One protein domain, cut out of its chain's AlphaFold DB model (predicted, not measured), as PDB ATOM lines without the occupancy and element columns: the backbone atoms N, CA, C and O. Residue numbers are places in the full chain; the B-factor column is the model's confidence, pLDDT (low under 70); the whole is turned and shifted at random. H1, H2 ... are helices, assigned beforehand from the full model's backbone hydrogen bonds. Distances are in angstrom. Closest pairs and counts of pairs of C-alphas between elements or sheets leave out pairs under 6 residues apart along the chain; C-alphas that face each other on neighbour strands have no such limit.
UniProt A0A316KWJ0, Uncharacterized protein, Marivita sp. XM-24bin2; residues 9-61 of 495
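AT A GLANCE: This is residues 9 to 61 of the 495 residues of an uncharacterized protein of Marivita sp. XM-24bin2 (UniProt A0A316KWJ0). With little regular structure, this is a loose, open loop of chain round an empty middle, with a short helix near each end of the printed part, H1 then H2. The long link between them swings out and folds back; its residues 24 to 39 and 43 to 48 stick out. The printed part has 53 residues, no named strand and the class all helix, though under half of the residues are in named elements. It is loose, with a radius of gyration of the C-alphas of 13.7 A and spans of 34 by 24 by 19 A.

IN THESE COORDINATES: H1, residues 9 to 16, begins at C-alpha 9 (3.946, -73.146, 113.936) and is 10.2 A long from first to last C-alpha. Residues 17 to 51 hold no named element. H2, residues 52 to 59, is 10.4 A long and ends at C-alpha 59 (12.820, -64.378, 98.259).

HOW THE PARTS SIT: H1 and H2 are apart, with no C-alpha of the one within 8 A of the other. In H1 and H2 every O i to N i+4 pair is within hydrogen-bond range.

THE WHOLE: The C-alphas of Gln 28 and Asp 52, 34.9 A apart, are the two farthest apart. The link from H1 to H2, 35 residues, is long. The printed part has no cut, and no printed residue is under 70 in pLDDT.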
ATOM      1  N   PHE A   9       4.085 -73.568 115.334       74.31
ATOM      2  CA  PHE A   9       3.946 -73.146 113.936       74.31
ATOM      3  C   PHE A   9       4.573 -71.772 113.662       74.31
ATOM      4  O   PHE A   9       5.193 -71.592 112.619       74.31
ATOM      5  N   LEU A  10       4.459 -70.811 114.588       80.56
ATOM      6  CA  LEU A  10       5.029 -69.476 114.407       80.56
ATOM      7  C   LEU A  10       6.556 -69.524 114.408       80.56
ATOM      8  O   LEU A  10       7.160 -68.940 113.513       80.56
ATOM      9  N   ARG A  11       7.185 -70.261 115.336       82.38
ATOM     10  CA  ARG A  11       8.641 -70.474 115.275       82.38
ATOM     11  C   ARG A  11       9.033 -71.118 113.950       82.38
ATOM     12  O   ARG A  11       9.917 -70.609 113.275       82.38
ATOM     13  N   THR A  12       8.322 -72.172 113.551       78.81
ATOM     14  CA  THR A  12       8.579 -72.883 112.288       78.81
ATOM     15  C   THR A  12       8.492 -71.942 111.086       78.81
ATOM     16  O   THR A  12       9.341 -71.997 110.199       78.81
ATOM     17  N   LEU A  13       7.495 -71.055 111.055       81.81
ATOM     18  CA  LEU A  13       7.335 -70.037 110.022       81.81
ATOM     19  C   LEU A  13       8.504 -69.045 110.028       81.81
ATOM     20  O   LEU A  13       9.103 -68.821 108.983       81.81
ATOM     21  N   LEU A  14       8.850 -68.486 111.190       84.38
ATOM     22  CA  LEU A  14       9.947 -67.525 111.335       84.38
ATOM     23  C   LEU A  14      11.298 -68.142 110.944       84.38
ATOM     24  O   LEU A  14      12.029 -67.542 110.159       84.38
ATOM     25  N   ASP A  15      11.585 -69.369 111.384       80.62
ATOM     26  CA  ASP A  15      12.772 -70.140 110.983       80.62
ATOM     27  C   ASP A  15      12.810 -70.384 109.477       80.62
ATOM     28  O   ASP A  15      13.846 -70.239 108.828       80.62
ATOM     29  N   THR A  16      11.662 -70.734 108.896       77.19
ATOM     30  CA  THR A  16      11.531 -70.946 107.449       77.19
ATOM     31  C   THR A  16      11.691 -69.647 106.660       77.19
ATOM     32  O   THR A  16      11.940 -69.697 105.464       77.19
ATOM     33  N   LEU A  17      11.595 -68.485 107.302       76.56
ATOM     34  CA  LEU A  17      11.882 -67.179 106.711       76.56
ATOM     35  C   LEU A  17      13.246 -66.625 107.158       76.56
ATOM     36  O   LEU A  17      13.510 -65.437 106.986       76.56
ATOM     37  N   GLY A  18      14.107 -67.438 107.779       77.25
ATOM     38  CA  GLY A  18      15.421 -66.998 108.255       77.25
ATOM     39  C   GLY A  18      15.346 -65.855 109.276       77.25
ATOM     40  O   GLY A  18      16.187 -64.953 109.269       77.25
ATOM     41  N   ILE A  19      14.295 -65.820 110.098       81.56
ATOM     42  CA  ILE A  19      14.119 -64.858 111.190       81.56
ATOM     43  C   ILE A  19      14.550 -65.545 112.484       81.56
ATOM     44  O   ILE A  19      13.762 -66.218 113.140       81.56
ATOM     45  N   GLU A  20      15.815 -65.367 112.850       81.19
ATOM     46  CA  GLU A  20      16.448 -66.043 113.995       81.19
ATOM     47  C   GLU A  20      16.184 -65.354 115.339       81.19
ATOM     48  O   GLU A  20      16.383 -65.955 116.388       81.19
ATOM     49  N   ASN A  21      15.696 -64.110 115.314       84.38
ATOM     50  CA  ASN A  21      15.408 -63.353 116.527       84.38
ATOM     51  C   ASN A  21      14.400 -64.090 117.421       84.38
ATOM     52  O   ASN A  21      13.459 -64.735 116.937       84.38
ATOM     53  N   ASP A  22      14.564 -63.925 118.731       82.56
ATOM     54  CA  ASP A  22      13.552 -64.329 119.698       82.56
ATOM     55  C   ASP A  22      12.259 -63.547 119.463       82.56
ATOM     56  O   ASP A  22      12.267 -62.364 119.105       82.56
ATOM     57  N   TYR A  23      11.128 -64.211 119.681       83.31
ATOM     58  CA  TYR A  23       9.815 -63.590 119.583       83.31
ATOM     59  C   TYR A  23       9.035 -63.795 120.877       83.31
ATOM     60  O   TYR A  23       9.115 -64.835 121.531       83.31
ATOM     61  N   VAL A  24       8.232 -62.791 121.227       81.19
ATOM     62  CA  VAL A  24       7.300 -62.859 122.351       81.19
ATOM     63  C   VAL A  24       5.933 -62.411 121.861       81.19
ATOM     64  O   VAL A  24       5.776 -61.308 121.343       81.19
ATOM     65  N   ILE A  25       4.925 -63.262 122.043       82.69
ATOM     66  CA  ILE A  25       3.532 -62.885 121.796       82.69
ATOM     67  C   ILE A  25       3.011 -62.157 123.036       82.69
ATOM     68  O   ILE A  25       2.850 -62.753 124.108       82.69
ATOM     69  N   LEU A  26       2.734 -60.865 122.887       81.12
ATOM     70  CA  LEU A  26       2.150 -60.033 123.935       81.12
ATOM     71  C   LEU A  26       0.624 -60.217 123.922       81.12
ATOM     72  O   LEU A  26      -0.054 -59.763 123.007       81.12
ATOM     73  N   ARG A  27       0.077 -60.923 124.921       76.06
ATOM     74  CA  ARG A  27      -1.381 -61.151 125.069       76.06
ATOM     75  C   ARG A  27      -2.081 -60.110 125.952       76.06
ATOM     76  O   ARG A  27      -3.303 -60.106 126.050       76.06
ATOM     77  N   GLN A  28      -1.299 -59.242 126.577       80.12
ATOM     78  CA  GLN A  28      -1.749 -58.110 127.372       80.12
ATOM     79  C   GLN A  28      -0.919 -56.885 126.973       80.12
ATOM     80  O   GLN A  28       0.236 -57.041 126.554       80.12
ATOM     81  N   PRO A  29      -1.452 -55.671 127.120       78.56
ATOM     82  CA  PRO A  29      -0.698 -54.454 126.935       78.56
ATOM     83  C   PRO A  29       0.533 -54.457 127.792       78.56
ATOM     84  O   PRO A  29       0.527 -54.805 128.970       78.56
ATOM     85  N   THR A  30       1.617 -54.138 127.119       84.88
ATOM     86  CA  THR A  30       2.953 -54.266 127.648       84.88
ATOM     87  C   THR A  30       3.621 -52.935 127.410       84.88
ATOM     88  O   THR A  30       3.638 -52.430 126.288       84.88
ATOM     89  N   HIS A  31       4.143 -52.354 128.480       85.06
ATOM     90  CA  HIS A  31       4.984 -51.180 128.373       85.06
ATOM     91  C   HIS A  31       6.362 -51.618 127.872       85.06
ATOM     92  O   HIS A  31       6.985 -52.499 128.468       85.06
ATOM     93  N   VAL A  32       6.824 -51.022 126.778       87.69
ATOM     94  CA  VAL A  32       8.167 -51.234 126.229       87.69
ATOM     95  C   VAL A  32       8.934 -49.922 126.305       87.69
ATOM     96  O   VAL A  32       8.361 -48.860 126.083       87.69
ATOM     97  N   GLU A  33      10.221 -49.989 126.638       90.50
ATOM     98  CA  GLU A  33      11.076 -48.799 126.743       90.50
ATOM     99  C   GLU A  33      11.238 -48.091 125.389       90.50
ATOM    100  O   GLU A  33      11.167 -46.867 125.308       90.50
ATOM    101  N   ALA A  34      11.392 -48.870 124.316       90.25
ATOM    102  CA  ALA A  34      11.448 -48.393 122.941       90.25
ATOM    103  C   ALA A  34      10.691 -49.357 122.017       90.25
ATOM    104  O   ALA A  34      10.834 -50.576 122.132       90.25
ATOM    105  N   LEU A  35       9.903 -48.809 121.086       90.06
ATOM    106  CA  LEU A  35       9.182 -49.570 120.065       90.06
ATOM    107  C   LEU A  35       9.660 -49.154 118.673       90.06
ATOM    108  O   LEU A  35       9.492 -48.004 118.271       90.06
ATOM    109  N   TYR A  36      10.205 -50.112 117.928       88.31
ATOM    110  CA  TYR A  36      10.558 -49.945 116.522       88.31
ATOM    111  C   TYR A  36       9.485 -50.613 115.663       88.31
ATOM    112  O   TYR A  36       9.196 -51.795 115.846       88.31
ATOM    113  N   THR A  37       8.889 -49.867 114.734       86.25
ATOM    114  CA  THR A  37       7.885 -50.387 113.797       86.25
ATOM    115  C   THR A  37       8.411 -50.342 112.365       86.25
ATOM    116  O   THR A  37       9.228 -49.489 112.012       86.25
ATOM    117  N   ALA A  38       7.961 -51.287 111.538       81.75
ATOM    118  CA  ALA A  38       8.243 -51.311 110.107       81.75
ATOM    119  C   ALA A  38       7.037 -50.762 109.323       81.75
ATOM    120  O   ALA A  38       5.903 -50.892 109.792       81.75
ATOM    121  N   PRO A  39       7.249 -50.163 108.137       85.75
ATOM    122  CA  PRO A  39       6.147 -49.846 107.240       85.75
ATOM    123  C   PRO A  39       5.407 -51.126 106.827       85.75
ATOM    124  O   PRO A  39       6.030 -52.162 106.590       85.75
ATOM    125  N   ASP A  40       4.082 -51.043 106.715       88.81
ATOM    126  CA  ASP A  40       3.267 -52.130 106.171       88.81
ATOM    127  C   ASP A  40       3.423 -52.177 104.645       88.81
ATOM    128  O   ASP A  40       2.889 -51.335 103.920       88.81
ATOM    129  N   LEU A  41       4.213 -53.139 104.168       90.81
ATOM    130  CA  LEU A  41       4.490 -53.340 102.745       90.81
ATOM    131  C   LEU A  41       3.648 -54.467 102.129       90.81
ATOM    132  O   LEU A  41       3.654 -54.624 100.909       90.81
ATOM    133  N   PHE A  42       2.946 -55.261 102.942       91.31
ATOM    134  CA  PHE A  42       2.182 -56.417 102.482       91.31
ATOM    135  C   PHE A  42       1.162 -56.871 103.535       91.31
ATOM    136  O   PHE A  42       1.509 -57.547 104.505       91.31
ATOM    137  N   SER A  43      -0.110 -56.547 103.306       89.75
ATOM    138  CA  SER A  43      -1.230 -56.946 104.160       89.75
ATOM    139  C   SER A  43      -2.568 -56.837 103.418       89.75
ATOM    140  O   SER A  43      -2.625 -56.437 102.253       89.75
ATOM    141  N   GLU A  44      -3.678 -57.129 104.099       85.56
ATOM    142  CA  GLU A  44      -5.019 -56.843 103.572       85.56
ATOM    143  C   GLU A  44      -5.233 -55.347 103.276       85.56
ATOM    144  O   GLU A  44      -5.947 -55.012 102.329       85.56
ATOM    145  N   VAL A  45      -4.573 -54.443 104.014       86.19
ATOM    146  CA  VAL A  45      -4.643 -52.985 103.790       86.19
ATOM    147  C   VAL A  45      -4.001 -52.610 102.458       86.19
ATOM    148  O   VAL A  45      -4.521 -51.757 101.739       86.19
ATOM    149  N   THR A  46      -2.917 -53.293 102.077       87.69
ATOM    150  CA  THR A  46      -2.286 -53.136 100.757       87.69
ATOM    151  C   THR A  46      -2.948 -54.001  99.683       87.69
ATOM    152  O   THR A  46      -2.437 -54.121  98.569       87.69
ATOM    153  N   THR A  47      -4.102 -54.610  99.977       89.69
ATOM    154  CA  THR A  47      -4.815 -55.558  99.104       89.69
ATOM    155  C   THR A  47      -3.965 -56.763  98.682       89.69
ATOM    156  O   THR A  47      -4.165 -57.319  97.601       89.69
ATOM    157  N   CYS A  48      -2.998 -57.146  99.523       91.19
ATOM    158  CA  CYS A  48      -1.976 -58.159  99.260       91.19
ATOM    159  C   CYS A  48      -1.175 -57.917  97.967       91.19
ATOM    160  O   CYS A  48      -0.686 -58.859  97.347       91.19
ATOM    161  N   ALA A  49      -1.028 -56.660  97.545       93.00
ATOM    162  CA  ALA A  49      -0.088 -56.279  96.502       93.00
ATOM    163  C   ALA A  49       1.255 -55.925  97.154       93.00
ATOM    164  O   ALA A  49       1.326 -54.979  97.941       93.00
ATOM    165  N   ALA A  50       2.306 -56.687  96.851       92.44
ATOM    166  CA  ALA A  50       3.644 -56.421  97.368       92.44
ATOM    167  C   ALA A  50       4.483 -55.580  96.390       92.44
ATOM    168  O   ALA A  50       4.462 -55.844  95.188       92.44
ATOM    169  N   PRO A  51       5.253 -54.591  96.875       94.06
ATOM    170  CA  PRO A  51       6.261 -53.920  96.064       94.06
ATOM    171  C   PRO A  51       7.484 -54.826  95.842       94.06
ATOM    172  O   PRO A  51       7.799 -55.657  96.697       94.06
ATOM    173  N   ASP A  52       8.223 -54.603  94.750       92.50
ATOM    174  CA  ASP A  52       9.407 -55.403  94.376       92.50
ATOM    175  C   ASP A  52      10.418 -55.537  95.527       92.50
ATOM    176  O   ASP A  52      10.898 -56.629  95.804       92.50
ATOM    177  N   VAL A  53      10.654 -54.457  96.286       92.56
ATOM    178  CA  VAL A  53      11.560 -54.470  97.451       92.56
ATOM    179  C   VAL A  53      11.157 -55.495  98.518       92.56
ATOM    180  O   VAL A  53      12.021 -56.116  99.134       92.56
ATOM    181  N   TYR A  54       9.856 -55.698  98.738       91.56
ATOM    182  CA  TYR A  54       9.361 -56.685  99.695       91.56
ATOM    183  C   TYR A  54       9.469 -58.102  99.130       91.56
ATOM    184  O   TYR A  54       9.857 -59.025  99.845       91.56
ATOM    185  N   VAL A  55       9.169 -58.272  97.840       90.81
ATOM    186  CA  VAL A  55       9.278 -59.558  97.141       90.81
ATOM    187  C   VAL A  55      10.730 -60.039  97.118       90.81
ATOM    188  O   VAL A  55      10.992 -61.188  97.475       90.81
ATOM    189  N   ASP A  56      11.671 -59.167  96.761       89.19
ATOM    190  CA  ASP A  56      13.106 -59.463  96.742       89.19
ATOM    191  C   ASP A  56      13.622 -59.801  98.143       89.19
ATOM    192  O   ASP A  56      14.342 -60.787  98.320       89.19
ATOM    193  N   TRP A  57      13.198 -59.037  99.159       88.75
ATOM    194  CA  TRP A  57      13.537 -59.314 100.554       88.75
ATOM    195  C   TRP A  57      13.024 -60.686 101.009       88.75
ATOM    196  O   TRP A  57      13.797 -61.470 101.554       88.75
ATOM    197  N   MET A  58      11.758 -61.016 100.734       87.62
ATOM    198  CA  MET A  58      11.174 -62.317 101.082       87.62
ATOM    199  C   MET A  58      11.858 -63.474 100.347       87.62
ATOM    200  O   MET A  58      12.167 -64.491 100.961       87.62
ATOM    201  N   ARG A  59      12.139 -63.334  99.047       84.06
ATOM    202  CA  ARG A  59      12.820 -64.378  98.259       84.06
ATOM    203  C   ARG A  59      14.250 -64.621  98.735       84.06
ATOM    204  O   ARG A  59      14.683 -65.768  98.756       84.06
ATOM    205  N   GLY A  60      14.958 -63.576  99.164       85.06
ATOM    206  CA  GLY A  60      16.292 -63.693  99.762       85.06
ATOM    207  C   GLY A  60      16.311 -64.355 101.146       85.06
ATOM    208  O   GLY A  60      17.382 -64.685 101.646       85.06
ATOM    209  N   ARG A  61      15.143 -64.543 101.768       84.44
ATOM    210  CA  ARG A  61      14.977 -65.137 103.101       84.44
ATOM    211  C   ARG A  61      14.574 -66.607 103.076       84.44
ATOM    212  O   ARG A  61      14.717 -67.280 104.093       84.44
TER     213      ARG A  61